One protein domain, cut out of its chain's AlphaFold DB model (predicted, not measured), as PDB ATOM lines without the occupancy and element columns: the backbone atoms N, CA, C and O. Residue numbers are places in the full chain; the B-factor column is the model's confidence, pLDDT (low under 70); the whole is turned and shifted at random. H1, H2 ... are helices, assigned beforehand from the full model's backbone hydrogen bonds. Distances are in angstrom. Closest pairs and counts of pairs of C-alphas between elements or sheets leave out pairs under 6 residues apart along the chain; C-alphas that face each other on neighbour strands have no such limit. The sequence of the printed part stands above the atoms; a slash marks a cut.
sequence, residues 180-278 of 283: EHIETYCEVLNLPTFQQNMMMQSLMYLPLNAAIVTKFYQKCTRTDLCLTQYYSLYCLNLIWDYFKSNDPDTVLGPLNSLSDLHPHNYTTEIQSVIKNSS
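Overview. This is residues 180 to 278 of the 283 residues of the protein "NACHT domain-containing protein" of Cycloclasticus sp. symbiont of Poecilosclerida sp. M (UniProt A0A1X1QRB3). A cluster of four short helices, H1 to H4, makes one end of the model, and the long helix H5 starts beside H4 and runs away from it towards the other end. Beyond H5 the printed part folds back through the one-turn helices H6 and H7, and H8 then points away to the side, its residues 271 to 277 sticking out together with Ser 278. The printed part has 99 residues with eight named helices, H1 to H8 in order along the chain, and no named strand, and its class is all helix. It is only just loose, close to compact, with a radius of gyration of the C-alphas of 15.5 A, and it spans 49 by 33 by 20 A.

Along the chain. H1, residues 180 to 188, begins at C-alpha 180 (-24.971, -7.562, 1.809) and is 12.4 A long from first to last C-alpha. H2 is residues 192 to 196 and H3 is residues 198 to 203. H4, residues 207 to 217, measures 15.0 A. H5, residues 227 to 245, is the longest at 27.1 A and begins at C-alpha 227 (-8.555, -12.054, -9.746). H6 is residues 248 to 251 and H7 is residues 258 to 261. H8, residues 266 to 277, measures 16.2 A and ends at C-alpha 277 (4.936, -19.042, -18.195).

Arrangement. H1 touches H2, the closest C-alphas being those of Glu 183 and Gln 195, 6.4 A apart. H2 and H3 only just touch, with 3 pairs of C-alphas within 8 A, and only at the corner by their link; the closest are Gln 195 and Gln 201, 7.6 A. H3 touches H4, closest at the C-alphas of Leu 203 and Asn 209, 6.4 A, at a steep tilt of 52 degrees, opposite ways. H1 and H4 are close but not clearly touching, with the C-alphas of Ile 182 and Ala 210 closest at 7.7 A. H5 touches H4 with residues 227 to 234 alone, the C-alphas of Val 213 and Tyr 230 being closest at 6.3 A; they run the same way at a steep tilt of 69 degrees, only just short of about perpendicular. H7 is close to H5 but not clearly touching, with the C-alphas of Trp 240 and Leu 261 closest at 6.6 A, and so is H6, with those of Phe 243 and Val 251 at 7.7 A. H5 and H8 are near each other, with 5 pairs of C-alphas within 10 A, while H7 and H8 meet only through their link. In H1, H4 and H5 every O i to N i+4 pair is within hydrogen-bond range; H3 has 1 of 2, H8 6 of 8, and H2 0 of 1 beside 1 of 2 O i to N i+3 pairs, while H6 and H7 are too short for an O i to N i+4 pair.

Size, cuts and confidence. The two C-alphas farthest apart are those of Glu 180 and Pro 254, 49.4 A. The printed part has no cut, and no link between helices is long. The mean pLDDT of the printed part is 72.8, and it is under 70 at residues 195, 221 and 247 to 278.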
ATOM      1  N   GLU A 180     -23.630  -8.080   2.117       87.88
ATOM      2  CA  GLU A 180     -24.971  -7.562   1.809       87.88
ATOM      3  C   GLU A 180     -24.940  -6.570   0.627       87.88
ATOM      4  O   GLU A 180     -25.855  -6.510  -0.198       87.88
ATOM      5  N   HIS A 181     -23.850  -5.802   0.499       88.44
ATOM      6  CA  HIS A 181     -23.638  -4.902  -0.639       88.44
ATOM      7  C   HIS A 181     -23.341  -5.679  -1.928       88.44
ATOM      8  O   HIS A 181     -23.817  -5.290  -2.992       88.44
ATOM      9  N   ILE A 182     -22.577  -6.774  -1.844       88.44
ATOM     10  CA  ILE A 182     -22.290  -7.656  -2.985       88.44
ATOM     11  C   ILE A 182     -23.579  -8.328  -3.466       88.44
ATOM     12  O   ILE A 182     -23.824  -8.369  -4.671       88.44
ATOM     13  N   GLU A 183     -24.411  -8.811  -2.544       86.75
ATOM     14  CA  GLU A 183     -25.723  -9.393  -2.844       86.75
ATOM     15  C   GLU A 183     -26.610  -8.386  -3.576       86.75
ATOM     16  O   GLU A 183     -27.041  -8.664  -4.695       86.75
ATOM     17  N   THR A 184     -26.766  -7.183  -3.010       88.06
ATOM     18  CA  THR A 184     -27.527  -6.084  -3.628       88.06
ATOM     19  C   THR A 184     -26.983  -5.738  -5.019       88.06
ATOM     20  O   THR A 184     -27.740  -5.559  -5.973       88.06
ATOM     21  N   TYR A 185     -25.656  -5.666  -5.171       87.56
ATOM     22  CA  TYR A 185     -25.016  -5.375  -6.455       87.56
ATOM     23  C   TYR A 185     -25.310  -6.458  -7.503       87.56
ATOM     24  O   TYR A 185     -25.609  -6.144  -8.655       87.56
ATOM     25  N   CYS A 186     -25.278  -7.736  -7.112       85.56
ATOM     26  CA  CYS A 186     -25.613  -8.853  -7.996       85.56
ATOM     27  C   CYS A 186     -27.098  -8.869  -8.380       85.56
ATOM     28  O   CYS A 186     -27.421  -9.184  -9.525       85.56
ATOM     29  N   GLU A 187     -27.993  -8.514  -7.458       86.81
ATOM     30  CA  GLU A 187     -29.434  -8.413  -7.717       86.81
ATOM     31  C   GLU A 187     -29.747  -7.343  -8.757       86.81
ATOM     32  O   GLU A 187     -30.434  -7.624  -9.737       86.81
ATOM     33  N   VAL A 188     -29.165  -6.148  -8.609       86.88
ATOM     34  CA  VAL A 188     -29.316  -5.048  -9.577       86.88
ATOM     35  C   VAL A 188     -28.861  -5.465 -10.981       86.88
ATOM     36  O   VAL A 188     -29.438  -5.035 -11.979       86.88
ATOM     37  N   LEU A 189     -27.846  -6.328 -11.069       85.81
ATOM     38  CA  LEU A 189     -27.317  -6.846 -12.331       85.81
ATOM     39  C   LEU A 189     -28.013  -8.126 -12.828       85.81
ATOM     40  O   LEU A 189     -27.626  -8.654 -13.870       85.81
ATOM     41  N   ASN A 190     -29.039  -8.620 -12.125       86.25
ATOM     42  CA  ASN A 190     -29.733  -9.880 -12.414       86.25
ATOM     43  C   ASN A 190     -28.783 -11.095 -12.484       86.25
ATOM     44  O   ASN A 190     -28.824 -11.889 -13.427       86.25
ATOM     45  N   LEU A 191     -27.922 -11.252 -11.469       83.19
ATOM     46  CA  LEU A 191     -26.932 -12.334 -11.351       83.19
ATOM     47  C   LEU A 191     -27.222 -13.295 -10.171       83.19
ATOM     48  O   LEU A 191     -26.372 -13.461  -9.297       83.19
ATOM     49  N   PRO A 192     -28.384 -13.977 -10.112       71.06
ATOM     50  CA  PRO A 192     -28.781 -14.767  -8.937       71.06
ATOM     51  C   PRO A 192     -27.895 -15.998  -8.686       71.06
ATOM     52  O   PRO A 192     -27.640 -16.362  -7.542       71.06
ATOM     53  N   THR A 193     -27.347 -16.628  -9.731       72.69
ATOM     54  CA  THR A 193     -26.421 -17.771  -9.583       72.69
ATOM     55  C   THR A 193     -25.083 -17.370  -8.957       72.69
ATOM     56  O   THR A 193     -24.349 -18.219  -8.451       72.69
ATOM     57  N   PHE A 194     -24.764 -16.075  -8.966       72.44
ATOM     58  CA  PHE A 194     -23.546 -15.525  -8.384       72.44
ATOM     59  C   PHE A 194     -23.570 -15.566  -6.850       72.44
ATOM     60  O   PHE A 194     -22.546 -15.819  -6.213       72.44
ATOM     61  N   GLN A 195     -24.753 -15.401  -6.250       66.31
ATOM     62  CA  GLN A 195     -24.950 -15.401  -4.795       66.31
ATOM     63  C   GLN A 195     -24.576 -16.741  -4.133       66.31
ATOM     64  O   GLN A 195     -24.378 -16.803  -2.926       66.31
ATOM     65  N   GLN A 196     -24.427 -17.816  -4.910       71.19
ATOM     66  CA  GLN A 196     -24.093 -19.144  -4.391       71.19
ATOM     67  C   GLN A 196     -22.587 -19.457  -4.432       71.19
ATOM     68  O   GLN A 196     -22.160 -20.488  -3.913       71.19
ATOM     69  N   ASN A 197     -21.757 -18.591  -5.031       78.56
ATOM     70  CA  ASN A 197     -20.320 -18.828  -5.184       78.56
ATOM     71  C   ASN A 197     -19.483 -17.972  -4.212       78.56
ATOM     72  O   ASN A 197     -19.099 -16.844  -4.526       78.56
ATOM     73  N   MET A 198     -19.138 -18.547  -3.054       78.62
ATOM     74  CA  MET A 198     -18.336 -17.870  -2.019       78.62
ATOM     75  C   MET A 198     -16.957 -17.410  -2.515       78.62
ATOM     76  O   MET A 198     -16.479 -16.350  -2.118       78.62
ATOM     77  N   MET A 199     -16.308 -18.189  -3.392       79.00
ATOM     78  CA  MET A 199     -14.985 -17.833  -3.913       79.00
ATOM     79  C   MET A 199     -15.064 -16.534  -4.709       79.00
ATOM     80  O   MET A 199     -14.235 -15.650  -4.521       79.00
ATOM     81  N   MET A 200     -16.089 -16.373  -5.543       79.81
ATOM     82  CA  MET A 200     -16.261 -15.136  -6.294       79.81
ATOM     83  C   MET A 200     -16.649 -13.950  -5.417       79.81
ATOM     84  O   MET A 200     -16.120 -12.861  -5.623       79.81
ATOM     85  N   GLN A 201     -17.510 -14.151  -4.417       81.25
ATOM     86  CA  GLN A 201     -17.856 -13.089  -3.466       81.25
ATOM     87  C   GLN A 201     -16.613 -12.546  -2.754       81.25
ATOM     88  O   GLN A 201     -16.462 -11.333  -2.625       81.25
ATOM     89  N   SER A 202     -15.663 -13.421  -2.407       85.62
ATOM     90  CA  SER A 202     -14.395 -13.005  -1.791       85.62
ATOM     91  C   SER A 202     -13.547 -12.076  -2.671       85.62
ATOM     92  O   SER A 202     -12.733 -11.315  -2.157       85.62
ATOM     93  N   LEU A 203     -13.756 -12.079  -3.993       88.88
ATOM     94  CA  LEU A 203     -13.057 -11.190  -4.926       88.88
ATOM     95  C   LEU A 203     -13.731  -9.817  -5.058       88.88
ATOM     96  O   LEU A 203     -13.088  -8.868  -5.505       88.88
ATOM     97  N   MET A 204     -15.009  -9.705  -4.685       89.69
ATOM     98  CA  MET A 204     -15.869  -8.549  -4.971       89.69
ATOM     99  C   MET A 204     -15.923  -7.498  -3.865       89.69
ATOM    100  O   MET A 204     -16.617  -6.496  -4.022       89.69
ATOM    101  N   TYR A 205     -15.186  -7.681  -2.768       90.44
ATOM    102  CA  TYR A 205     -15.150  -6.680  -1.699       90.44
ATOM    103  C   TYR A 205     -14.631  -5.317  -2.201       90.44
ATOM    104  O   TYR A 205     -15.039  -4.274  -1.696       90.44
ATOM    105  N   LEU A 206     -13.784  -5.291  -3.240       91.50
ATOM    106  CA  LEU A 206     -13.440  -4.053  -3.945       91.50
ATOM    107  C   LEU A 206     -14.436  -3.791  -5.085       91.50
ATOM    108  O   LEU A 206     -14.550  -4.632  -5.983       91.50
ATOM    109  N   PRO A 207     -15.081  -2.610  -5.143       91.38
ATOM    110  CA  PRO A 207     -16.049  -2.282  -6.190       91.38
ATOM    111  C   PRO A 207     -15.531  -2.433  -7.628       91.38
ATOM    112  O   PRO A 207     -16.271  -2.886  -8.499       91.38
ATOM    113  N   LEU A 208     -14.258  -2.112  -7.907       91.69
ATOM    114  CA  LEU A 208     -13.696  -2.339  -9.248       91.69
ATOM    115  C   LEU A 208     -13.642  -3.830  -9.594       91.69
ATOM    116  O   LEU A 208     -13.990  -4.223 -10.706       91.69
ATOM    117  N   ASN A 209     -13.223  -4.662  -8.640       93.12
ATOM    118  CA  ASN A 209     -13.194  -6.104  -8.843       93.12
ATOM    119  C   ASN A 209     -14.614  -6.629  -9.057       93.12
ATOM    120  O   ASN A 209     -14.825  -7.417  -9.972       93.12
ATOM    121  N   ALA A 210     -15.590  -6.145  -8.281       91.00
ATOM    122  CA  ALA A 210     -17.000  -6.461  -8.477       91.00
ATOM    123  C   ALA A 210     -17.467  -6.150  -9.906       91.00
ATOM    124  O   ALA A 210     -18.036  -7.021 -10.567       91.00
ATOM    125  N   ALA A 211     -17.161  -4.959 -10.422       91.12
ATOM    126  CA  ALA A 211     -17.511  -4.566 -11.785       91.12
ATOM    127  C   ALA A 211     -16.846  -5.457 -12.853       91.12
ATOM    128  O   ALA A 211     -17.487  -5.854 -13.825       91.12
ATOM    129  N   ILE A 212     -15.566  -5.806 -12.677       91.00
ATOM    130  CA  ILE A 212     -14.843  -6.671 -13.621       91.00
ATOM    131  C   ILE A 212     -15.395  -8.099 -13.582       91.00
ATOM    132  O   ILE A 212     -15.710  -8.669 -14.627       91.00
ATOM    133  N   VAL A 213     -15.522  -8.684 -12.392       89.88
ATOM    134  CA  VAL A 213     -15.967 -10.069 -12.210       89.88
ATOM    135  C   VAL A 213     -17.378 -10.248 -12.768       89.88
ATOM    136  O   VAL A 213     -17.608 -11.145 -13.578       89.88
ATOM    137  N   THR A 214     -18.307  -9.354 -12.426       87.44
ATOM    138  CA  THR A 214     -19.691  -9.414 -12.930       87.44
ATOM    139  C   THR A 214     -19.778  -9.232 -14.446       87.44
ATOM    140  O   THR A 214     -20.543  -9.948 -15.093       87.44
ATOM    141  N   LYS A 215     -18.936  -8.373 -15.048       87.12
ATOM    142  CA  LYS A 215     -18.864  -8.188 -16.511       87.12
ATOM    143  C   LYS A 215     -18.535  -9.480 -17.265       87.12
ATOM    144  O   LYS A 215     -19.028  -9.677 -18.379       87.12
ATOM    145  N   PHE A 216     -17.694 -10.343 -16.696       85.56
ATOM    146  CA  PHE A 216     -17.273 -11.591 -17.344       85.56
ATOM    147  C   PHE A 216     -17.981 -12.833 -16.833       85.56
ATOM    148  O   PHE A 216     -17.921 -13.858 -17.508       85.56
ATOM    149  N   TYR A 217     -18.690 -12.746 -15.709       80.81
ATOM    150  CA  TYR A 217     -19.373 -13.883 -15.109       80.81
ATOM    151  C   TYR A 217     -20.312 -14.592 -16.090       80.81
ATOM    152  O   TYR A 217     -20.196 -15.793 -16.293       80.81
ATOM    153  N   GLN A 218     -21.184 -13.848 -16.776       73.69
ATOM    154  CA  GLN A 218     -22.118 -14.434 -17.751       73.69
ATOM    155  C   GLN A 218     -21.434 -14.923 -19.037       73.69
ATOM    156  O   GLN A 218     -22.017 -15.693 -19.795       73.69
ATOM    157  N   LYS A 219     -20.208 -14.463 -19.309       76.50
ATOM    158  CA  LYS A 219     -19.454 -14.798 -20.525       76.50
ATOM    159  C   LYS A 219     -18.523 -15.996 -20.333       76.50
ATOM    160  O   LYS A 219     -18.083 -16.579 -21.323       76.50
ATOM    161  N   CYS A 220     -18.215 -16.348 -19.086       71.56
ATOM    162  CA  CYS A 220     -17.289 -17.415 -18.736       71.56
ATOM    163  C   CYS A 220     -18.048 -18.626 -18.203       71.56
ATOM    164  O   CYS A 220     -18.825 -18.532 -17.261       71.56
ATOM    165  N   THR A 221     -17.762 -19.802 -18.757       67.50
ATOM    166  CA  THR A 221     -18.262 -21.076 -18.217       67.50
ATOM    167  C   THR A 221     -17.508 -21.513 -16.958       67.50
ATOM    168  O   THR A 221     -17.984 -22.369 -16.216       67.50
ATOM    169  N   ARG A 222     -16.328 -20.930 -16.709       72.19
ATOM    170  CA  ARG A 222     -15.488 -21.203 -15.542       72.19
ATOM    171  C   ARG A 222     -15.809 -20.268 -14.393       72.19
ATOM    172  O   ARG A 222     -15.849 -19.053 -14.565       72.19
ATOM    173  N   THR A 223     -15.954 -20.853 -13.212       73.12
ATOM    174  CA  THR A 223     -16.280 -20.138 -11.978       73.12
ATOM    175  C   THR A 223     -15.140 -20.117 -10.954       73.12
ATOM    176  O   THR A 223     -15.290 -19.555  -9.873       73.12
ATOM    177  N   ASP A 224     -13.997 -20.704 -11.311       79.88
ATOM    178  CA  ASP A 224     -12.803 -20.911 -10.488       79.88
ATOM    179  C   ASP A 224     -11.652 -19.953 -10.845       79.88
ATOM    180  O   ASP A 224     -10.482 -20.234 -10.587       79.88
ATOM    181  N   LEU A 225     -11.967 -18.827 -11.490       83.69
ATOM    182  CA  LEU A 225     -10.964 -17.864 -11.928       83.69
ATOM    183  C   LEU A 225     -10.452 -17.021 -10.756       83.69
ATOM    184  O   LEU A 225     -11.230 -16.494  -9.957       83.69
ATOM    185  N   CYS A 226      -9.136 -16.831 -10.691       88.25
ATOM    186  CA  CYS A 226      -8.524 -15.887  -9.764       88.25
ATOM    187  C   CYS A 226      -8.649 -14.445 -10.277       88.25
ATOM    188  O   CYS A 226      -8.890 -14.194 -11.463       88.25
ATOM    189  N   LEU A 227      -8.429 -13.469  -9.393       89.31
ATOM    190  CA  LEU A 227      -8.555 -12.054  -9.746       89.31
ATOM    191  C   LEU A 227      -7.667 -11.660 -10.939       89.31
ATOM    192  O   LEU A 227      -8.138 -11.019 -11.874       89.31
ATOM    193  N   THR A 228      -6.410 -12.109 -10.971       90.12
ATOM    194  CA  THR A 228      -5.479 -11.844 -12.084       90.12
ATOM    195  C   THR A 228      -6.011 -12.347 -13.430       90.12
ATOM    196  O   THR A 228      -5.824 -11.694 -14.459       90.12
ATOM    197  N   GLN A 229      -6.714 -13.483 -13.442       90.06
ATOM    198  CA  GLN A 229      -7.336 -14.015 -14.658       90.06
ATOM    199  C   GLN A 229      -8.506 -13.139 -15.113       90.06
ATOM    200  O   GLN A 229      -8.610 -12.854 -16.303       90.06
ATOM    201  N   TYR A 230      -9.325 -12.632 -14.188       90.19
ATOM    202  CA  TYR A 230     -10.372 -11.660 -14.516       90.19
ATOM    203  C   TYR A 230      -9.810 -10.357 -15.101       90.19
ATOM    204  O   TYR A 230     -10.337  -9.859 -16.095       90.19
ATOM    205  N   TYR A 231      -8.711  -9.830 -14.554       91.62
ATOM    206  CA  TYR A 231      -8.033  -8.666 -15.140       91.62
ATOM    207  C   TYR A 231      -7.461  -8.966 -16.532       91.62
ATOM    208  O   TYR A 231      -7.542  -8.121 -17.422       91.62
ATOM    209  N   SER A 232      -6.932 -10.173 -16.749       90.25
ATOM    210  CA  SER A 232      -6.434 -10.597 -18.065       90.25
ATOM    211  C   SER A 232      -7.567 -10.648 -19.095       90.25
ATOM    212  O   SER A 232      -7.437 -10.081 -20.178       90.25
ATOM    213  N   LEU A 233      -8.710 -11.239 -18.728       89.19
ATOM    214  CA  LEU A 233      -9.925 -11.246 -19.551       89.19
ATOM    215  C   LEU A 233     -10.420  -9.829 -19.853       89.19
ATOM    216  O   LEU A 233     -10.811  -9.541 -20.982       89.19
ATOM    217  N   TYR A 234     -10.364  -8.929 -18.868       90.62
ATOM    218  CA  TYR A 234     -10.719  -7.527 -19.066       90.62
ATOM    219  C   TYR A 234      -9.822  -6.844 -20.098       90.62
ATOM    220  O   TYR A 234     -10.341  -6.239 -21.035       90.62
ATOM    221  N   CYS A 235      -8.502  -6.992 -19.976       90.75
ATOM    222  CA  CYS A 235      -7.548  -6.412 -20.919       90.75
ATOM    223  C   CYS A 235      -7.749  -6.959 -22.337       90.75
ATOM    224  O   CYS A 235      -7.826  -6.182 -23.285       90.75
ATOM    225  N   LEU A 236      -7.900  -8.279 -22.481       86.56
ATOM    226  CA  LEU A 236      -8.145  -8.913 -23.778       86.56
ATOM    227  C   LEU A 236      -9.455  -8.434 -24.410       86.56
ATOM    228  O   LEU A 236      -9.473  -8.090 -25.586       86.56
ATOM    229  N   ASN A 237     -10.530  -8.319 -23.624       86.19
ATOM    230  CA  ASN A 237     -11.795  -7.780 -24.119       86.19
ATOM    231  C   ASN A 237     -11.656  -6.317 -24.572       86.19
ATOM    232  O   ASN A 237     -12.281  -5.938 -25.552       86.19
ATOM    233  N   LEU A 238     -10.869  -5.484 -23.881       87.38
ATOM    234  CA  LEU A 238     -10.622  -4.103 -24.319       87.38
ATOM    235  C   LEU A 238      -9.852  -4.048 -25.643       87.38
ATOM    236  O   LEU A 238     -10.203  -3.268 -26.525       87.38
ATOM    237  N   ILE A 239      -8.828  -4.892 -25.791       86.62
ATOM    238  CA  ILE A 239      -8.056  -5.023 -27.033       86.62
ATOM    239  C   ILE A 239      -8.970  -5.485 -28.176       86.62
ATOM    240  O   ILE A 239      -8.947  -4.915 -29.265       86.62
ATOM    241  N   TRP A 240      -9.823  -6.474 -27.910       81.81
ATOM    242  CA  TRP A 240     -10.822  -6.961 -28.855       81.81
ATOM    243  C   TRP A 240     -11.798  -5.865 -29.293       81.81
ATOM    244  O   TRP A 240     -12.002  -5.655 -30.486       81.81
ATOM    245  N   ASP A 241     -12.377  -5.136 -28.335       82.44
ATOM    246  CA  ASP A 241     -13.325  -4.052 -28.609       82.44
ATOM    247  C   ASP A 241     -12.665  -2.933 -29.438       82.44
ATOM    248  O   ASP A 241     -13.297  -2.375 -30.341       82.44
ATOM    249  N   TYR A 242     -11.381  -2.650 -29.190       84.88
ATOM    250  CA  TYR A 242     -10.592  -1.719 -29.992       84.88
ATOM    251  C   TYR A 242     -10.436  -2.204 -31.438       84.88
ATOM    252  O   TYR A 242     -10.754  -1.449 -32.357       84.88
ATOM    253  N   PHE A 243     -10.035  -3.457 -31.667       82.06
ATOM    254  CA  PHE A 243      -9.920  -4.003 -33.025       82.06
ATOM    255  C   PHE A 243     -11.251  -4.166 -33.742       82.06
ATOM    256  O   PHE A 243     -11.291  -4.125 -34.959       82.06
ATOM    257  N   LYS A 244     -12.355  -4.352 -33.026       77.81
ATOM    258  CA  LYS A 244     -13.678  -4.381 -33.651       77.81
ATOM    259  C   LYS A 244     -14.121  -2.992 -34.120       77.81
ATOM    260  O   LYS A 244     -14.894  -2.879 -35.067       77.81
ATOM    261  N   SER A 245     -13.673  -1.950 -33.421       81.56
ATOM    262  CA  SER A 245     -14.056  -0.556 -33.680       81.56
ATOM    263  C   SER A 245     -13.136   0.152 -34.677       81.56
ATOM    264  O   SER A 245     -13.476   1.232 -35.152       81.56
ATOM    265  N   ASN A 246     -11.983  -0.438 -34.989       78.25
ATOM    266  CA  ASN A 246     -11.012   0.056 -35.964       78.25
ATOM    267  C   ASN A 246     -10.842  -0.999 -37.060       78.25
ATOM    268  O   ASN A 246     -11.072  -2.170 -36.802       78.25
ATOM    269  N   ASP A 247     -10.449  -0.618 -38.274       69.75
ATOM    270  CA  ASP A 247     -10.183  -1.612 -39.317       69.75
ATOM    271  C   ASP A 247      -8.978  -2.481 -38.891       69.75
ATOM    272  O   ASP A 247      -7.864  -1.947 -38.787       69.75
ATOM    273  N   PRO A 248      -9.158  -3.783 -38.593       58.91
ATOM    274  CA  PRO A 248      -8.097  -4.606 -38.023       58.91
ATOM    275  C   PRO A 248      -6.855  -4.667 -38.919       58.91
ATOM    276  O   PRO A 248      -5.732  -4.708 -38.408       58.91
ATOM    277  N   ASP A 249      -7.057  -4.584 -40.236       58.47
ATOM    278  CA  ASP A 249      -6.003  -4.636 -41.250       58.47
ATOM    279  C   ASP A 249      -5.093  -3.395 -41.212       58.47
ATOM    280  O   ASP A 249      -3.923  -3.461 -41.591       58.47
ATOM    281  N   THR A 250      -5.585  -2.266 -40.685       57.69
ATOM    282  CA  THR A 250      -4.782  -1.038 -40.531       57.69
ATOM    283  C   THR A 250      -3.947  -0.993 -39.254       57.69
ATOM    284  O   THR A 250      -2.991  -0.221 -39.181       57.69
ATOM    285  N   VAL A 251      -4.268  -1.813 -38.249       57.56
ATOM    286  CA  VAL A 251      -3.668  -1.715 -36.907       57.56
ATOM    287  C   VAL A 251      -2.720  -2.877 -36.597       57.56
ATOM    288  O   VAL A 251      -1.735  -2.689 -35.884       57.56
ATOM    289  N   LEU A 252      -2.987  -4.079 -37.117       54.06
ATOM    290  CA  LEU A 252      -2.312  -5.303 -36.667       54.06
ATOM    291  C   LEU A 252      -1.038  -5.680 -37.429       54.06
ATOM    292  O   LEU A 252      -0.265  -6.498 -36.927       54.06
ATOM    293  N   GLY A 253      -0.780  -5.121 -38.616       58.66
ATOM    294  CA  GLY A 253       0.275  -5.671 -39.475       58.66
ATOM    295  C   GLY A 253       0.101  -7.197 -39.658       58.66
ATOM    296  O   GLY A 253      -1.028  -7.682 -39.638       58.66
ATOM    297  N   PRO A 254       1.174  -7.997 -39.807       45.47
ATOM    298  CA  PRO A 254       1.083  -9.429 -40.093       45.47
ATOM    299  C   PRO A 254       0.845 -10.260 -38.817       45.47
ATOM    300  O   PRO A 254       1.581 -11.208 -38.536       45.47
ATOM    301  N   LEU A 255      -0.146  -9.899 -38.002       48.09
ATOM    302  CA  LEU A 255      -0.651 -10.791 -36.960       48.09
ATOM    303  C   LEU A 255      -1.697 -11.712 -37.592       48.09
ATOM    304  O   LEU A 255      -2.719 -11.272 -38.113       48.09
ATOM    305  N   ASN A 256      -1.390 -13.009 -37.588       47.47
ATOM    306  CA  ASN A 256      -2.180 -14.050 -38.231       47.47
ATOM    307  C   ASN A 256      -3.517 -14.255 -37.493       47.47
ATOM    308  O   ASN A 256      -3.634 -15.114 -36.632       47.47
ATOM    309  N   SER A 257      -4.531 -13.494 -37.901       51.84
ATOM    310  CA  SER A 257      -5.959 -13.647 -37.582       51.84
ATOM    311  C   SER A 257      -6.437 -13.232 -36.179       51.84
ATOM    312  O   SER A 257      -5.864 -13.565 -35.149       51.84
ATOM    313  N   LEU A 258      -7.577 -12.533 -36.154       50.78
ATOM    314  CA  LEU A 258      -8.293 -12.118 -34.941       50.78
ATOM    315  C   LEU A 258      -9.030 -13.267 -34.236       50.78
ATOM    316  O   LEU A 258      -9.450 -13.119 -33.097       50.78
ATOM    317  N   SER A 259      -9.219 -14.426 -34.865       55.03
ATOM    318  CA  SER A 259      -9.973 -15.538 -34.260       55.03
ATOM    319  C   SER A 259      -9.394 -16.048 -32.930       55.03
ATOM    320  O   SER A 259     -10.155 -16.554 -32.102       55.03
ATOM    321  N   ASP A 260      -8.098 -15.827 -32.701       51.47
ATOM    322  CA  ASP A 260      -7.346 -16.211 -31.494       51.47
ATOM    323  C   ASP A 260      -7.505 -15.205 -30.334       51.47
ATOM    324  O   ASP A 260      -6.866 -15.296 -29.292       51.47
ATOM    325  N   LEU A 261      -8.325 -14.167 -30.514       51.62
ATOM    326  CA  LEU A 261      -8.610 -13.168 -29.481       51.62
ATOM    327  C   LEU A 261     -10.087 -13.173 -29.079       51.62
ATOM    328  O   LEU A 261     -10.529 -12.244 -28.409       51.62
ATOM    329  N   HIS A 262     -10.876 -14.181 -29.460       53.81
ATOM    330  CA  HIS A 262     -12.313 -14.179 -29.193       53.81
ATOM    331  C   HIS A 262     -12.663 -14.609 -27.747       53.81
ATOM    332  O   HIS A 262     -12.239 -15.682 -27.308       53.81
ATOM    333  N   PRO A 263     -13.557 -13.884 -27.036       51.66
ATOM    334  CA  PRO A 263     -13.973 -14.178 -25.659       51.66
ATOM    335  C   PRO A 263     -14.407 -15.598 -25.319       51.66
ATOM    336  O   PRO A 263     -14.190 -16.068 -24.202       51.66
ATOM    337  N   HIS A 264     -15.009 -16.294 -26.278       50.84
ATOM    338  CA  HIS A 264     -15.474 -17.669 -26.088       50.84
ATOM    339  C   HIS A 264     -14.383 -18.743 -26.244       50.84
ATOM    340  O   HIS A 264     -14.628 -19.880 -25.849       50.84
ATOM    341  N   ASN A 265     -13.187 -18.401 -26.738       48.66
ATOM    342  CA  ASN A 265     -12.066 -19.340 -26.901       48.66
ATOM    343  C   ASN A 265     -11.051 -19.293 -25.736       48.66
ATOM    344  O   ASN A 265     -10.187 -20.167 -25.617       48.66
ATOM    345  N   TYR A 266     -11.184 -18.327 -24.818       53.22
ATOM    346  CA  TYR A 266     -10.194 -18.074 -23.763       53.22
ATOM    347  C   TYR A 266     -10.042 -19.192 -22.723       53.22
ATOM    348  O   TYR A 266      -9.021 -19.249 -22.032       53.22
ATOM    349  N   THR A 267     -11.002 -20.112 -22.599       48.75
ATOM    350  CA  THR A 267     -10.858 -21.296 -21.735       48.75
ATOM    351  C   THR A 267      -9.688 -22.185 -22.159       48.75
ATOM    352  O   THR A 267      -9.034 -22.762 -21.287       48.75
ATOM    353  N   THR A 268      -9.385 -22.255 -23.459       46.81
ATOM    354  CA  THR A 268      -8.287 -23.068 -24.004       46.81
ATOM    355  C   THR A 268      -6.983 -22.264 -24.103       46.81
ATOM    356  O   THR A 268      -5.907 -22.786 -23.811       46.81
ATOM    357  N   GLU A 269      -7.050 -20.969 -24.419       46.53
ATOM    358  CA  GLU A 269      -5.857 -20.120 -24.598       46.53
ATOM    359  C   GLU A 269      -5.196 -19.678 -23.294       46.53
ATOM    360  O   GLU A 269      -3.965 -19.688 -23.211       46.53
ATOM    361  N   ILE A 270      -5.965 -19.388 -22.236       45.91
ATOM    362  CA  ILE A 270      -5.391 -19.077 -20.915       45.91
ATOM    363  C   ILE A 270      -4.550 -20.263 -20.412       45.91
ATOM    364  O   ILE A 270      -3.517 -20.061 -19.774       45.91
ATOM    365  N   GLN A 271      -4.909 -21.505 -20.761       39.81
ATOM    366  CA  GLN A 271      -4.081 -22.673 -20.448       39.81
ATOM    367  C   GLN A 271      -2.757 -22.695 -21.224       39.81
ATOM    368  O   GLN A 271      -1.755 -23.141 -20.669       39.81
ATOM    369  N   SER A 272      -2.713 -22.204 -22.467       43.75
ATOM    370  CA  SER A 272      -1.477 -22.129 -23.262       43.75
ATOM    371  C   SER A 272      -0.524 -21.037 -22.757       43.75
ATOM    372  O   SER A 272       0.673 -21.277 -22.603       43.75
ATOM    373  N   VAL A 273      -1.058 -19.873 -22.373       42.19
ATOM    374  CA  VAL A 273      -0.277 -18.752 -21.824       42.19
ATOM    375  C   VAL A 273       0.235 -19.067 -20.410       42.19
ATOM    376  O   VAL A 273       1.380 -18.749 -20.079       42.19
ATOM    377  N   ILE A 274      -0.552 -19.774 -19.589       39.62
ATOM    378  CA  ILE A 274      -0.131 -20.231 -18.251       39.62
ATOM    379  C   ILE A 274       0.856 -21.411 -18.332       39.62
ATOM    380  O   ILE A 274       1.821 -21.456 -17.564       39.62
ATOM    381  N   LYS A 275       0.694 -22.344 -19.284       39.50
ATOM    382  CA  LYS A 275       1.687 -23.414 -19.523       39.50
ATOM    383  C   LYS A 275       3.031 -22.861 -19.998       39.50
ATOM    384  O   LYS A 275       4.065 -23.354 -19.568       39.50
ATOM    385  N   ASN A 276       3.040 -21.811 -20.813       38.25
ATOM    386  CA  ASN A 276       4.291 -21.235 -21.318       38.25
ATOM    387  C   ASN A 276       5.027 -20.360 -20.289       38.25
ATOM    388  O   ASN A 276       6.244 -20.223 -20.366       38.25
ATOM    389  N   SER A 277       4.326 -19.818 -19.290       36.88
ATOM    390  CA  SER A 277       4.936 -19.042 -18.195       36.88
ATOM    391  C   SER A 277       5.432 -19.908 -17.026       36.88
ATOM    392  O   SER A 277       6.299 -19.475 -16.270       36.88
ATOM    393  N   SER A 278       4.968 -21.156 -16.910       34.97
ATOM    394  CA  SER A 278       5.438 -22.125 -15.903       34.97
ATOM    395  C   SER A 278       6.650 -22.963 -16.348       34.97
ATOM    396  O   SER A 278       7.251 -23.646 -15.523       34.97
TER     397      SER A 278